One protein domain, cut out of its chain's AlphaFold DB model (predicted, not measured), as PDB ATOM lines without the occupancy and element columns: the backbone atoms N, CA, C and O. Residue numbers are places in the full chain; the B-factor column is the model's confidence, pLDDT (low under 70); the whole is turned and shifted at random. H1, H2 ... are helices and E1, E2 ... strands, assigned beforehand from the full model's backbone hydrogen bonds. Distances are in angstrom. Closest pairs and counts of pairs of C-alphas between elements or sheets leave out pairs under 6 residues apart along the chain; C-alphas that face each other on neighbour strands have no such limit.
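This is residues 16 to 103 of the 103 residues of an uncharacterized protein of Synechococcus sp. PCC 7003 (UniProt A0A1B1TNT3). A small antiparallel hairpin of strands, E1 and E2, packs through E1 on two long helices, H2 and H3, that cross as an X; short H1 lies near H2, and residues 98 to 103 stick out. The printed part has 88 residues, with named elements in the order H1 H2 E1 E2 H3. It is mostly helix and only just compact, close to loose: radius of gyration of the C-alphas 14.1 A, spans 39 by 29 by 23 A.

In the hairpin of E1, residues 58 to 62, and E2, residues 65 to 69, N 60 and O 67 are within hydrogen-bond range, 2.8 A. The closest C-alphas of E1 and H2, residues 30 to 51, are Pro 59 and Leu 45, 6.9 A; those of E1 and H3, residues 76 to 101, are Ala 60 and Tyr 82, 7.2 A. H2, with residues 34 to 42 alone, touches H3, about perpendicular at 77 degrees; the closest C-alphas, Ala 38 and Leu 89, are 4.8 A apart. H1, residues 16 to 22, is close to but not clearly touching H2, the closest C-alphas being Val 22 and Phe 36, 7.9 A. Every O i to N i+4 pair in H1, H2 and H3 is within hydrogen-bond range.

H3 is 37.2 A long and H2 31.4 A. H1 begins at C-alpha 16 (-6.991, 97.159, 64.641); H3 ends at C-alpha 101 (-26.588, 96.632, 88.478).

The C-alphas farthest apart, Gln 73 and Leu 103, are 43.3 A apart. The printed part has no cut and no long link. The model's pLDDT is under 70 at residues 62 to 67 and 102 to 103.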
ATOM      1  N   LYS A  16      -7.952  98.208  64.295       73.88
ATOM      2  CA  LYS A  16      -6.991  97.159  64.641       73.88
ATOM      3  C   LYS A  16      -6.464  97.337  66.065       73.88
ATOM      4  O   LYS A  16      -6.336  96.344  66.772       73.88
ATOM      5  N   ASP A  17      -6.195  98.569  66.483       72.06
ATOM      6  CA  ASP A  17      -5.727  98.864  67.841       72.06
ATOM      7  C   ASP A  17      -6.849  98.640  68.866       72.06
ATOM      8  O   ASP A  17      -6.605  98.085  69.934       72.06
ATOM      9  N   LEU A  18      -8.097  98.976  68.513       70.00
ATOM     10  CA  LEU A  18      -9.278  98.670  69.329       70.00
ATOM     11  C   LEU A  18      -9.498  97.156  69.470       70.00
ATOM     12  O   LEU A  18      -9.669  96.664  70.580       70.00
ATOM     13  N   GLU A  19      -9.441  96.403  68.368       76.88
ATOM     14  CA  GLU A  19      -9.550  94.937  68.353       76.88
ATOM     15  C   GLU A  19      -8.406  94.269  69.126       76.88
ATOM     16  O   GLU A  19      -8.623  93.274  69.819       76.88
ATOM     17  N   GLN A  20      -7.190  94.818  69.052       78.50
ATOM     18  CA  GLN A  20      -6.061  94.366  69.865       78.50
ATOM     19  C   GLN A  20      -6.277  94.642  71.355       78.50
ATOM     20  O   GLN A  20      -5.957  93.777  72.166       78.50
ATOM     21  N   ALA A  21      -6.842  95.799  71.714       74.44
ATOM     22  CA  ALA A  21      -7.131  96.146  73.102       74.44
ATOM     23  C   ALA A  21      -8.194  95.226  73.726       74.44
ATOM     24  O   ALA A  21      -8.062  94.852  74.890       74.44
ATOM     25  N   VAL A  22      -9.218  94.825  72.962       75.19
ATOM     26  CA  VAL A  22     -10.273  93.914  73.455       75.19
ATOM     27  C   VAL A  22      -9.966  92.430  73.265       75.19
ATOM     28  O   VAL A  22     -10.617  91.586  73.876       75.19
ATOM     29  N   GLY A  23      -8.986  92.087  72.428       79.12
ATOM     30  CA  GLY A  23      -8.556  90.707  72.191       79.12
ATOM     31  C   GLY A  23      -9.458  89.893  71.252       79.12
ATOM     32  O   GLY A  23      -9.271  88.682  71.133       79.12
ATOM     33  N   TYR A  24     -10.415  90.522  70.564       76.44
ATOM     34  CA  TYR A  24     -11.278  89.882  69.567       76.44
ATOM     35  C   TYR A  24     -11.596  90.831  68.408       76.44
ATOM     36  O   TYR A  24     -11.563  92.052  68.550       76.44
ATOM     37  N   ARG A  25     -11.907  90.267  67.233       77.12
ATOM     38  CA  ARG A  25     -12.264  91.064  66.051       77.12
ATOM     39  C   ARG A  25     -13.739  91.434  66.092       77.12
ATOM     40  O   ARG A  25     -14.570  90.596  66.444       77.12
ATOM     41  N   GLN A  26     -14.084  92.632  65.623       80.31
ATOM     42  CA  GLN A  26     -15.474  93.094  65.540       80.31
ATOM     43  C   GLN A  26     -16.348  92.090  64.783       80.31
ATOM     44  O   GLN A  26     -17.450  91.765  65.207       80.31
ATOM     45  N   ARG A  27     -15.850  91.582  63.654       83.44
ATOM     46  CA  ARG A  27     -16.600  90.646  62.806       83.44
ATOM     47  C   ARG A  27     -16.914  89.317  63.505       83.44
ATOM     48  O   ARG A  27     -17.868  88.654  63.122       83.44
ATOM     49  N   ASP A  28     -16.089  88.929  64.480       84.38
ATOM     50  CA  ASP A  28     -16.212  87.655  65.183       84.38
ATOM     51  C   ASP A  28     -17.160  87.805  66.393       84.38
ATOM     52  O   ASP A  28     -17.857  86.856  66.744       84.38
ATOM     53  N   GLN A  29     -17.230  88.998  67.006       85.00
ATOM     54  CA  GLN A  29     -18.144  89.317  68.115       85.00
ATOM     55  C   GLN A  29     -18.726  90.743  67.989       85.00
ATOM     56  O   GLN A  29     -18.331  91.650  68.728       85.00
ATOM     57  N   PRO A  30     -19.676  90.971  67.064       82.94
ATOM     58  CA  PRO A  30     -20.139  92.320  66.730       82.94
ATOM     59  C   PRO A  30     -20.894  93.000  67.875       82.94
ATOM     60  O   PRO A  30     -20.734  94.199  68.093       82.94
ATOM     61  N   GLU A  31     -21.685  92.247  68.640       84.38
ATOM     62  CA  GLU A  31     -22.439  92.790  69.775       84.38
ATOM     63  C   GLU A  31     -21.526  93.178  70.938       84.38
ATOM     64  O   GLU A  31     -21.667  94.272  71.482       84.38
ATOM     65  N   ALA A  32     -20.560  92.321  71.287       82.75
ATOM     66  CA  ALA A  32     -19.579  92.613  72.330       82.75
ATOM     67  C   ALA A  32     -18.711  93.823  71.956       82.75
ATOM     68  O   ALA A  32     -18.475  94.695  72.790       82.75
ATOM     69  N   PHE A  33     -18.311  93.923  70.684       83.94
ATOM     70  CA  PHE A  33     -17.538  95.060  70.191       83.94
ATOM     71  C   PHE A  33     -18.331  96.372  70.253       83.94
ATOM     72  O   PHE A  33     -17.797  97.404  70.648       83.94
ATOM     73  N   ASP A  34     -19.618  96.339  69.902       83.56
ATOM     74  CA  ASP A  34     -20.515  97.491  70.027       83.56
ATOM     75  C   ASP A  34     -20.646  97.971  71.486       83.56
ATOM     76  O   ASP A  34     -20.733  99.174  71.730       83.56
ATOM     77  N   TYR A  35     -20.697  97.040  72.441       84.31
ATOM     78  CA  TYR A  35     -20.737  97.350  73.872       84.31
ATOM     79  C   TYR A  35     -19.413  97.953  74.355       84.31
ATOM     80  O   TYR A  35     -19.410  98.992  75.007       84.31
ATOM     81  N   PHE A  36     -18.279  97.392  73.932       84.00
ATOM     82  CA  PHE A  36     -16.972  97.998  74.186       84.00
ATOM     83  C   PHE A  36     -16.876  99.431  73.640       84.00
ATOM     84  O   PHE A  36     -16.417 100.332  74.339       84.00
ATOM     85  N   LEU A  37     -17.344  99.673  72.412       82.75
ATOM     86  CA  LEU A  37     -17.368 101.020  71.840       82.75
ATOM     87  C   LEU A  37     -18.249 101.982  72.646       82.75
ATOM     88  O   LEU A  37     -17.905 103.158  72.757       82.75
ATOM     89  N   ALA A  38     -19.369 101.507  73.194       85.81
ATOM     90  CA  ALA A  38     -20.235 102.305  74.058       85.81
ATOM     91  C   ALA A  38     -19.547 102.658  75.390       85.81
ATOM     92  O   ALA A  38     -19.595 103.818  75.797       85.81
ATOM     93  N   ASP A  39     -18.841 101.708  76.011       85.19
ATOM     94  CA  ASP A  39     -18.040 101.952  77.220       85.19
ATOM     95  C   ASP A  39     -16.931 102.997  76.952       85.19
ATOM     96  O   ASP A  39     -16.793 103.970  77.694       85.19
ATOM     97  N   VAL A  40     -16.179 102.860  75.848       82.56
ATOM     98  CA  VAL A  40     -15.148 103.842  75.448       82.56
ATOM     99  C   VAL A  40     -15.767 105.220  75.199       82.56
ATOM    100  O   VAL A  40     -15.205 106.232  75.617       82.56
ATOM    101  N   TYR A  41     -16.931 105.271  74.544       84.75
ATOM    102  CA  TYR A  41     -17.653 106.518  74.301       84.75
ATOM    103  C   TYR A  41     -17.998 107.249  75.597       84.75
ATOM    104  O   TYR A  41     -17.725 108.443  75.713       84.75
ATOM    105  N   GLY A  42     -18.567 106.531  76.566       83.69
ATOM    106  CA  GLY A  42     -18.952 107.092  77.857       83.69
ATOM    107  C   GLY A  42     -17.763 107.670  78.621       83.69
ATOM    108  O   GLY A  42     -17.837 108.803  79.091       83.69
ATOM    109  N   LEU A  43     -16.644 106.938  78.669       83.50
ATOM    110  CA  LEU A  43     -15.413 107.401  79.324       83.50
ATOM    111  C   LEU A  43     -14.868 108.684  78.690       83.50
ATOM    112  O   LEU A  43     -14.472 109.613  79.392       83.50
ATOM    113  N   VAL A  44     -14.860 108.747  77.358       81.94
ATOM    114  CA  VAL A  44     -14.407 109.937  76.632       81.94
ATOM    115  C   VAL A  44     -15.333 111.120  76.887       81.94
ATOM    116  O   VAL A  44     -14.849 112.223  77.136       81.94
ATOM    117  N   LEU A  45     -16.649 110.907  76.820       84.25
ATOM    118  CA  LEU A  45     -17.627 111.963  77.059       84.25
ATOM    119  C   LEU A  45     -17.454 112.551  78.464       84.25
ATOM    120  O   LEU A  45     -17.326 113.764  78.594       84.25
ATOM    121  N   GLN A  46     -17.348 111.694  79.482       84.56
ATOM    122  CA  GLN A  46     -17.133 112.120  80.861       84.56
ATOM    123  C   GLN A  46     -15.822 112.906  81.021       84.56
ATOM    124  O   GLN A  46     -15.816 113.990  81.600       84.56
ATOM    125  N   ALA A  47     -14.715 112.413  80.454       82.81
ATOM    126  CA  ALA A  47     -13.431 113.110  80.524       82.81
ATOM    127  C   ALA A  47     -13.481 114.496  79.853       82.81
ATOM    128  O   ALA A  47     -12.867 115.444  80.342       82.81
ATOM    129  N   LEU A  48     -14.219 114.635  78.748       79.94
ATOM    130  CA  LEU A  48     -14.406 115.918  78.069       79.94
ATOM    131  C   LEU A  48     -15.283 116.875  78.877       79.94
ATOM    132  O   LEU A  48     -14.963 118.059  78.942       79.94
ATOM    133  N   GLU A  49     -16.347 116.381  79.507       84.06
ATOM    134  CA  GLU A  49     -17.199 117.180  80.394       84.06
ATOM    135  C   GLU A  49     -16.424 117.691  81.619       84.06
ATOM    136  O   GLU A  49     -16.607 118.839  82.022       84.06
ATOM    137  N   GLU A  50     -15.510 116.886  82.165       82.19
ATOM    138  CA  GLU A  50     -14.641 117.272  83.283       82.19
ATOM    139  C   GLU A  50     -13.541 118.261  82.861       82.19
ATOM    140  O   GLU A  50     -13.311 119.266  83.537       82.19
ATOM    141  N   CYS A  51     -12.857 118.006  81.739       77.88
ATOM    142  CA  CYS A  51     -11.736 118.835  81.286       77.88
ATOM    143  C   CYS A  51     -12.185 120.146  80.622       77.88
ATOM    144  O   CYS A  51     -11.488 121.157  80.714       77.88
ATOM    145  N   LEU A  52     -13.309 120.123  79.900       81.94
ATOM    146  CA  LEU A  52     -13.773 121.201  79.024       81.94
ATOM    147  C   LEU A  52     -15.286 121.468  79.191       81.94
ATOM    148  O   LEU A  52     -16.018 121.495  78.201       81.94
ATOM    149  N   PRO A  53     -15.777 121.760  80.412       77.88
ATOM    150  CA  PRO A  53     -17.213 121.840  80.722       77.88
ATOM    151  C   PRO A  53     -17.984 122.919  79.944       77.88
ATOM    152  O   PRO A  53     -19.211 122.895  79.866       77.88
ATOM    153  N   HIS A  54     -17.284 123.907  79.385       79.75
ATOM    154  CA  HIS A  54     -17.888 125.022  78.649       79.75
ATOM    155  C   HIS A  54     -17.821 124.860  77.130       79.75
ATOM    156  O   HIS A  54     -18.429 125.650  76.403       79.75
ATOM    157  N   LEU A  55     -17.084 123.864  76.635       72.06
ATOM    158  CA  LEU A  55     -16.884 123.672  75.210       72.06
ATOM    159  C   LEU A  55     -17.958 122.734  74.655       72.06
ATOM    160  O   LEU A  55     -18.054 121.570  75.034       72.06
ATOM    161  N   LYS A  56     -18.762 123.233  73.713       73.75
ATOM    162  CA  LYS A  56     -19.720 122.400  72.978       73.75
ATOM    163  C   LYS A  56     -18.994 121.642  71.874       73.75
ATOM    164  O   LYS A  56     -18.901 122.127  70.753       73.75
ATOM    165  N   VAL A  57     -18.490 120.462  72.208       74.31
ATOM    166  CA  VAL A  57     -17.871 119.535  71.258       74.31
ATOM    167  C   VAL A  57     -18.722 118.301  71.045       74.31
ATOM    168  O   VAL A  57     -19.409 117.845  71.957       74.31
ATOM    169  N   TYR A  58     -18.653 117.746  69.837       79.62
ATOM    170  CA  TYR A  58     -19.320 116.501  69.476       79.62
ATOM    171  C   TYR A  58     -18.278 115.385  69.347       79.62
ATOM    172  O   TYR A  58     -17.753 115.162  68.253       79.62
ATOM    173  N   PRO A  59     -17.949 114.670  70.443       78.06
ATOM    174  CA  PRO A  59     -17.048 113.531  70.361       78.06
ATOM    175  C   PRO A  59     -17.718 112.440  69.540       78.06
ATOM    176  O   PRO A  59     -18.832 112.021  69.857       78.06
ATOM    177  N   ALA A  60     -17.049 111.997  68.487       77.25
ATOM    178  CA  ALA A  60     -17.463 110.913  67.621       77.25
ATOM    179  C   ALA A  60     -16.378 109.838  67.620       77.25
ATOM    180  O   ALA A  60     -15.214 110.121  67.359       77.25
ATOM    181  N   LEU A  61     -16.772 108.594  67.875       70.44
ATOM    182  CA  LEU A  61     -15.899 107.442  67.682       70.44
ATOM    183  C   LEU A  61     -16.165 106.846  66.299       70.44
ATOM    184  O   LEU A  61     -17.314 106.576  65.932       70.44
ATOM    185  N   ASN A  62     -15.113 106.653  65.511       64.12
ATOM    186  CA  ASN A  62     -15.170 105.936  64.241       64.12
ATOM    187  C   ASN A  62     -14.005 104.937  64.119       64.12
ATOM    188  O   ASN A  62     -13.208 104.778  65.036       64.12
ATOM    189  N   PHE A  63     -13.900 104.260  62.970       51.22
ATOM    190  CA  PHE A  63     -12.839 103.281  62.676       51.22
ATOM    191  C   PHE A  63     -11.408 103.832  62.766       51.22
ATOM    192  O   PHE A  63     -10.454 103.056  62.834       51.22
ATOM    193  N   HIS A  64     -11.265 105.155  62.725       50.34
ATOM    194  CA  HIS A  64     -10.007 105.869  62.851       50.34
ATOM    195  C   HIS A  64      -9.803 106.420  64.265       50.34
ATOM    196  O   HIS A  64      -8.725 106.905  64.548       50.34
ATOM    197  N   GLY A  65     -10.767 106.326  65.179       61.31
ATOM    198  CA  GLY A  65     -10.583 106.686  66.583       61.31
ATOM    199  C   GLY A  65     -11.563 107.725  67.076       61.31
ATOM    200  O   GLY A  65     -12.712 107.774  66.637       61.31
ATOM    201  N   LEU A  66     -11.092 108.535  68.021       68.50
ATOM    202  CA  LEU A  66     -11.838 109.660  68.547       68.50
ATOM    203  C   LEU A  66     -11.634 110.865  67.639       68.50
ATOM    204  O   LEU A  66     -10.519 111.268  67.335       68.50
ATOM    205  N   ILE A  67     -12.737 111.457  67.220       69.88
ATOM    206  CA  ILE A  67     -12.743 112.724  66.514       69.88
ATOM    207  C   ILE A  67     -13.604 113.674  67.322       69.88
ATOM    208  O   ILE A  67     -14.731 113.353  67.696       69.88
ATOM    209  N   ILE A  68     -13.065 114.854  67.588       73.69
ATOM    210  CA  ILE A  68     -13.815 115.949  68.177       73.69
ATOM    211  C   ILE A  68     -14.369 116.783  67.028       73.69
ATOM    212  O   ILE A  68     -13.611 117.431  66.313       73.69
ATOM    213  N   LEU A  69     -15.682 116.719  66.814       74.75
ATOM    214  CA  LEU A  69     -16.343 117.485  65.763       74.75
ATOM    215  C   LEU A  69     -16.751 118.863  66.299       74.75
ATOM    216  O   LEU A  69     -17.336 118.961  67.384       74.75
ATOM    217  N   ASP A  70     -16.467 119.911  65.523       79.94
ATOM    218  CA  ASP A  70     -16.985 121.260  65.757       79.94
ATOM    219  C   ASP A  70     -18.419 121.351  65.202       79.94
ATOM    220  O   ASP A  70     -18.608 121.330  63.981       79.94
ATOM    221  N   PRO A  71     -19.447 121.476  66.061       78.19
ATOM    222  CA  PRO A  71     -20.838 121.506  65.619       78.19
ATOM    223  C   PRO A  71     -21.170 122.707  64.725       78.19
ATOM    224  O   PRO A  71     -22.162 122.658  64.003       78.19
ATOM    225  N   THR A  72     -20.374 123.782  64.755       83.50
ATOM    226  CA  THR A  72     -20.593 124.964  63.904       83.50
ATOM    227  C   THR A  72     -20.177 124.739  62.451       83.50
ATOM    228  O   THR A  72     -20.651 125.447  61.563       83.50
ATOM    229  N   GLN A  73     -19.334 123.734  62.202       80.75
ATOM    230  CA  GLN A  73     -18.819 123.383  60.877       80.75
ATOM    231  C   GLN A  73     -19.564 122.199  60.243       80.75
ATOM    232  O   GLN A  73     -19.324 121.868  59.085       80.75
ATOM    233  N   MET A  74     -20.475 121.562  60.984       81.19
ATOM    234  CA  MET A  74     -21.234 120.407  60.512       81.19
ATOM    235  C   MET A  74     -22.481 120.826  59.736       81.19
ATOM    236  O   MET A  74     -23.256 121.688  60.154       81.19
ATOM    237  N   THR A  75     -22.746 120.135  58.632       87.88
ATOM    238  CA  THR A  75     -24.028 120.238  57.934       87.88
ATOM    239  C   THR A  75     -25.163 119.642  58.777       87.88
ATOM    240  O   THR A  75     -24.961 118.870  59.723       87.88
ATOM    241  N   LEU A  76     -26.409 119.962  58.413       86.94
ATOM    242  CA  LEU A  76     -27.587 119.416  59.092       86.94
ATOM    243  C   LEU A  76     -27.664 117.881  58.986       86.94
ATOM    244  O   LEU A  76     -28.110 117.220  59.924       86.94
ATOM    245  N   GLU A  77     -27.244 117.307  57.858       86.38
ATOM    246  CA  GLU A  77     -27.242 115.854  57.653       86.38
ATOM    247  C   GLU A  77     -26.189 115.160  58.520       86.38
ATOM    248  O   GLU A  77     -26.496 114.169  59.187       86.38
ATOM    249  N   GLU A  78     -24.981 115.721  58.591       83.25
ATOM    250  CA  GLU A  78     -23.910 115.216  59.456       83.25
ATOM    251  C   GLU A  78     -24.295 115.303  60.932       83.25
ATOM    252  O   GLU A  78     -24.078 114.355  61.687       83.25
ATOM    253  N   THR A  79     -24.948 116.395  61.332       84.75
ATOM    254  CA  THR A  79     -25.454 116.591  62.698       84.75
ATOM    255  C   THR A  79     -26.494 115.530  63.066       84.75
ATOM    256  O   THR A  79     -26.422 114.914  64.131       84.75
ATOM    257  N   LYS A  80     -27.449 115.251  62.167       87.56
ATOM    258  CA  LYS A  80     -28.451 114.190  62.368       87.56
ATOM    259  C   LYS A  80     -27.803 112.815  62.481       87.56
ATOM    260  O   LYS A  80     -28.167 112.034  63.361       87.56
ATOM    261  N   LEU A  81     -26.840 112.516  61.611       86.50
ATOM    262  CA  LEU A  81     -26.130 111.243  61.641       86.50
ATOM    263  C   LEU A  81     -25.330 111.072  62.938       86.50
ATOM    264  O   LEU A  81     -25.351 109.991  63.529       86.50
ATOM    265  N   TYR A  82     -24.652 112.130  63.384       86.06
ATOM    266  CA  TYR A  82     -23.938 112.159  64.653       86.06
ATOM    267  C   TYR A  82     -24.867 111.827  65.822       86.06
ATOM    268  O   TYR A  82     -24.598 110.875  66.556       86.06
ATOM    269  N   HIS A  83     -25.988 112.543  65.954       87.56
ATOM    270  CA  HIS A  83     -26.940 112.297  67.036       87.56
ATOM    271  C   HIS A  83     -27.503 110.875  66.988       87.56
ATOM    272  O   HIS A  83     -27.557 110.215  68.021       87.56
ATOM    273  N   GLY A  84     -27.812 110.346  65.801       88.25
ATOM    274  CA  GLY A  84     -28.251 108.956  65.662       88.25
ATOM    275  C   GLY A  84     -27.213 107.939  66.155       88.25
ATOM    276  O   GLY A  84     -27.565 106.964  66.821       88.25
ATOM    277  N   ARG A  85     -25.923 108.164  65.867       86.06
ATOM    278  CA  ARG A  85     -24.833 107.301  66.351       86.06
ATOM    279  C   ARG A  85     -24.614 107.435  67.855       86.06
ATOM    280  O   ARG A  85     -24.545 106.413  68.531       86.06
ATOM    281  N   ARG A  86     -24.550 108.667  68.367       88.12
ATOM    282  CA  ARG A  86     -24.453 108.961  69.803       88.12
ATOM    283  C   ARG A  86     -25.572 108.267  70.569       88.12
ATOM    284  O   ARG A  86     -25.302 107.530  71.508       88.12
ATOM    285  N   ASP A  87     -26.818 108.465  70.149       89.75
ATOM    286  CA  ASP A  87     -27.983 107.935  70.857       89.75
ATOM    287  C   ASP A  87     -27.973 106.401  70.882       89.75
ATOM    288  O   ASP A  87     -28.364 105.799  71.879       89.75
ATOM    289  N   ARG A  88     -27.486 105.750  69.816       90.00
ATOM    290  CA  ARG A  88     -27.289 104.292  69.800       90.00
ATOM    291  C   ARG A  88     -26.238 103.843  70.821       90.00
ATOM    292  O   ARG A  88     -26.473 102.848  71.501       90.00
ATOM    293  N   LEU A  89     -25.102 104.537  70.911       87.06
ATOM    294  CA  LEU A  89     -24.032 104.203  71.860       87.06
ATOM    295  C   LEU A  89     -24.489 104.414  73.308       87.06
ATOM    296  O   LEU A  89     -24.357 103.504  74.116       87.06
ATOM    297  N   LEU A  90     -25.127 105.548  73.607       86.88
ATOM    298  CA  LEU A  90     -25.655 105.838  74.944       86.88
ATOM    299  C   LEU A  90     -26.724 104.828  75.383       86.88
ATOM    300  O   LEU A  90     -26.745 104.420  76.540       86.88
ATOM    301  N   ARG A  91     -27.592 104.371  74.469       89.94
ATOM    302  CA  ARG A  91     -28.554 103.298  74.780       89.94
ATOM    303  C   ARG A  91     -27.855 101.990  75.137       89.94
ATOM    304  O   ARG A  91     -28.235 101.363  76.115       89.94
ATOM    305  N   LYS A  92     -26.831 101.595  74.375       89.00
ATOM    306  CA  LYS A  92     -26.052 100.380  74.661       89.00
ATOM    307  C   LYS A  92     -25.320 100.464  75.998       89.00
ATOM    308  O   LYS A  92     -25.303  99.478  76.725       89.00
ATOM    309  N   GLN A  93     -24.775 101.632  76.328       85.69
ATOM    310  CA  GLN A  93     -24.164 101.872  77.630       85.69
ATOM    311  C   GLN A  93     -25.199 101.711  78.753       85.69
ATOM    312  O   GLN A  93     -24.984 100.936  79.679       85.69
ATOM    313  N   ALA A  94     -26.373 102.337  78.617       86.31
ATOM    314  CA  ALA A  94     -27.453 102.201  79.592       86.31
ATOM    315  C   ALA A  94     -27.931 100.742  79.754       86.31
ATOM    316  O   ALA A  94     -28.169 100.292  80.872       86.31
ATOM    317  N   GLU A  95     -28.037  99.977  78.662       89.19
ATOM    318  CA  GLU A  95     -28.345  98.539  78.715       89.19
ATOM    319  C   GLU A  95     -27.293  97.745  79.506       89.19
ATOM    320  O   GLU A  95     -27.646  96.834  80.259       89.19
ATOM    321  N   GLN A  96     -26.004  98.066  79.346       83.88
ATOM    322  CA  GLN A  96     -24.931  97.431  80.114       83.88
ATOM    323  C   GLN A  96     -24.969  97.821  81.584       83.88
ATOM    324  O   GLN A  96     -24.778  96.952  82.428       83.88
ATOM    325  N   ASP A  97     -25.219  99.090  81.895       83.31
ATOM    326  CA  ASP A  97     -25.270  99.570  83.275       83.31
ATOM    327  C   ASP A  97     -26.423  98.917  84.044       83.31
ATOM    328  O   ASP A  97     -26.228  98.474  85.176       83.31
ATOM    329  N   ILE A  98     -27.583  98.739  83.399       85.06
ATOM    330  CA  ILE A  98     -28.698  97.956  83.956       85.06
ATOM    331  C   ILE A  98     -28.238  96.522  84.242       85.06
ATOM    332  O   ILE A  98     -28.329  96.076  85.384       85.06
ATOM    333  N   ARG A  99     -27.653  95.829  83.254       81.62
ATOM    334  CA  ARG A  99     -27.149  94.453  83.438       81.62
ATOM    335  C   ARG A  99     -26.084  94.340  84.532       81.62
ATOM    336  O   ARG A  99     -26.036  93.329  85.220       81.62
ATOM    337  N   ARG A 100     -25.216  95.346  84.683       77.94
ATOM    338  CA  ARG A 100     -24.180  95.404  85.729       77.94
ATOM    339  C   ARG A 100     -24.780  95.635  87.115       77.94
ATOM    340  O   ARG A 100     -24.218  95.143  88.080       77.94
ATOM    341  N   SER A 101     -25.888  96.370  87.212       74.25
ATOM    342  CA  SER A 101     -26.588  96.632  88.478       74.25
ATOM    343  C   SER A 101     -27.443  95.461  88.978       74.25
ATOM    344  O   SER A 101     -27.799  95.421  90.152       74.25
ATOM    345  N   GLU A 102     -27.780  94.523  88.089       67.62
ATOM    346  CA  GLU A 102     -28.546  93.306  88.389       67.62
ATOM    347  C   GLU A 102     -27.665  92.121  88.845       67.62
ATOM    348  O   GLU A 102     -28.202  91.082  89.239       67.62
ATOM    349  N   LEU A 103     -26.334  92.269  88.788       56.03
ATOM    350  CA  LEU A 103     -25.319  91.296  89.223       56.03
ATOM    351  C   LEU A 103     -24.791  91.622  90.625       56.03
ATOM    352  O   LEU A 103     -24.522  90.652  91.371       56.03
TER     353      LEU A 103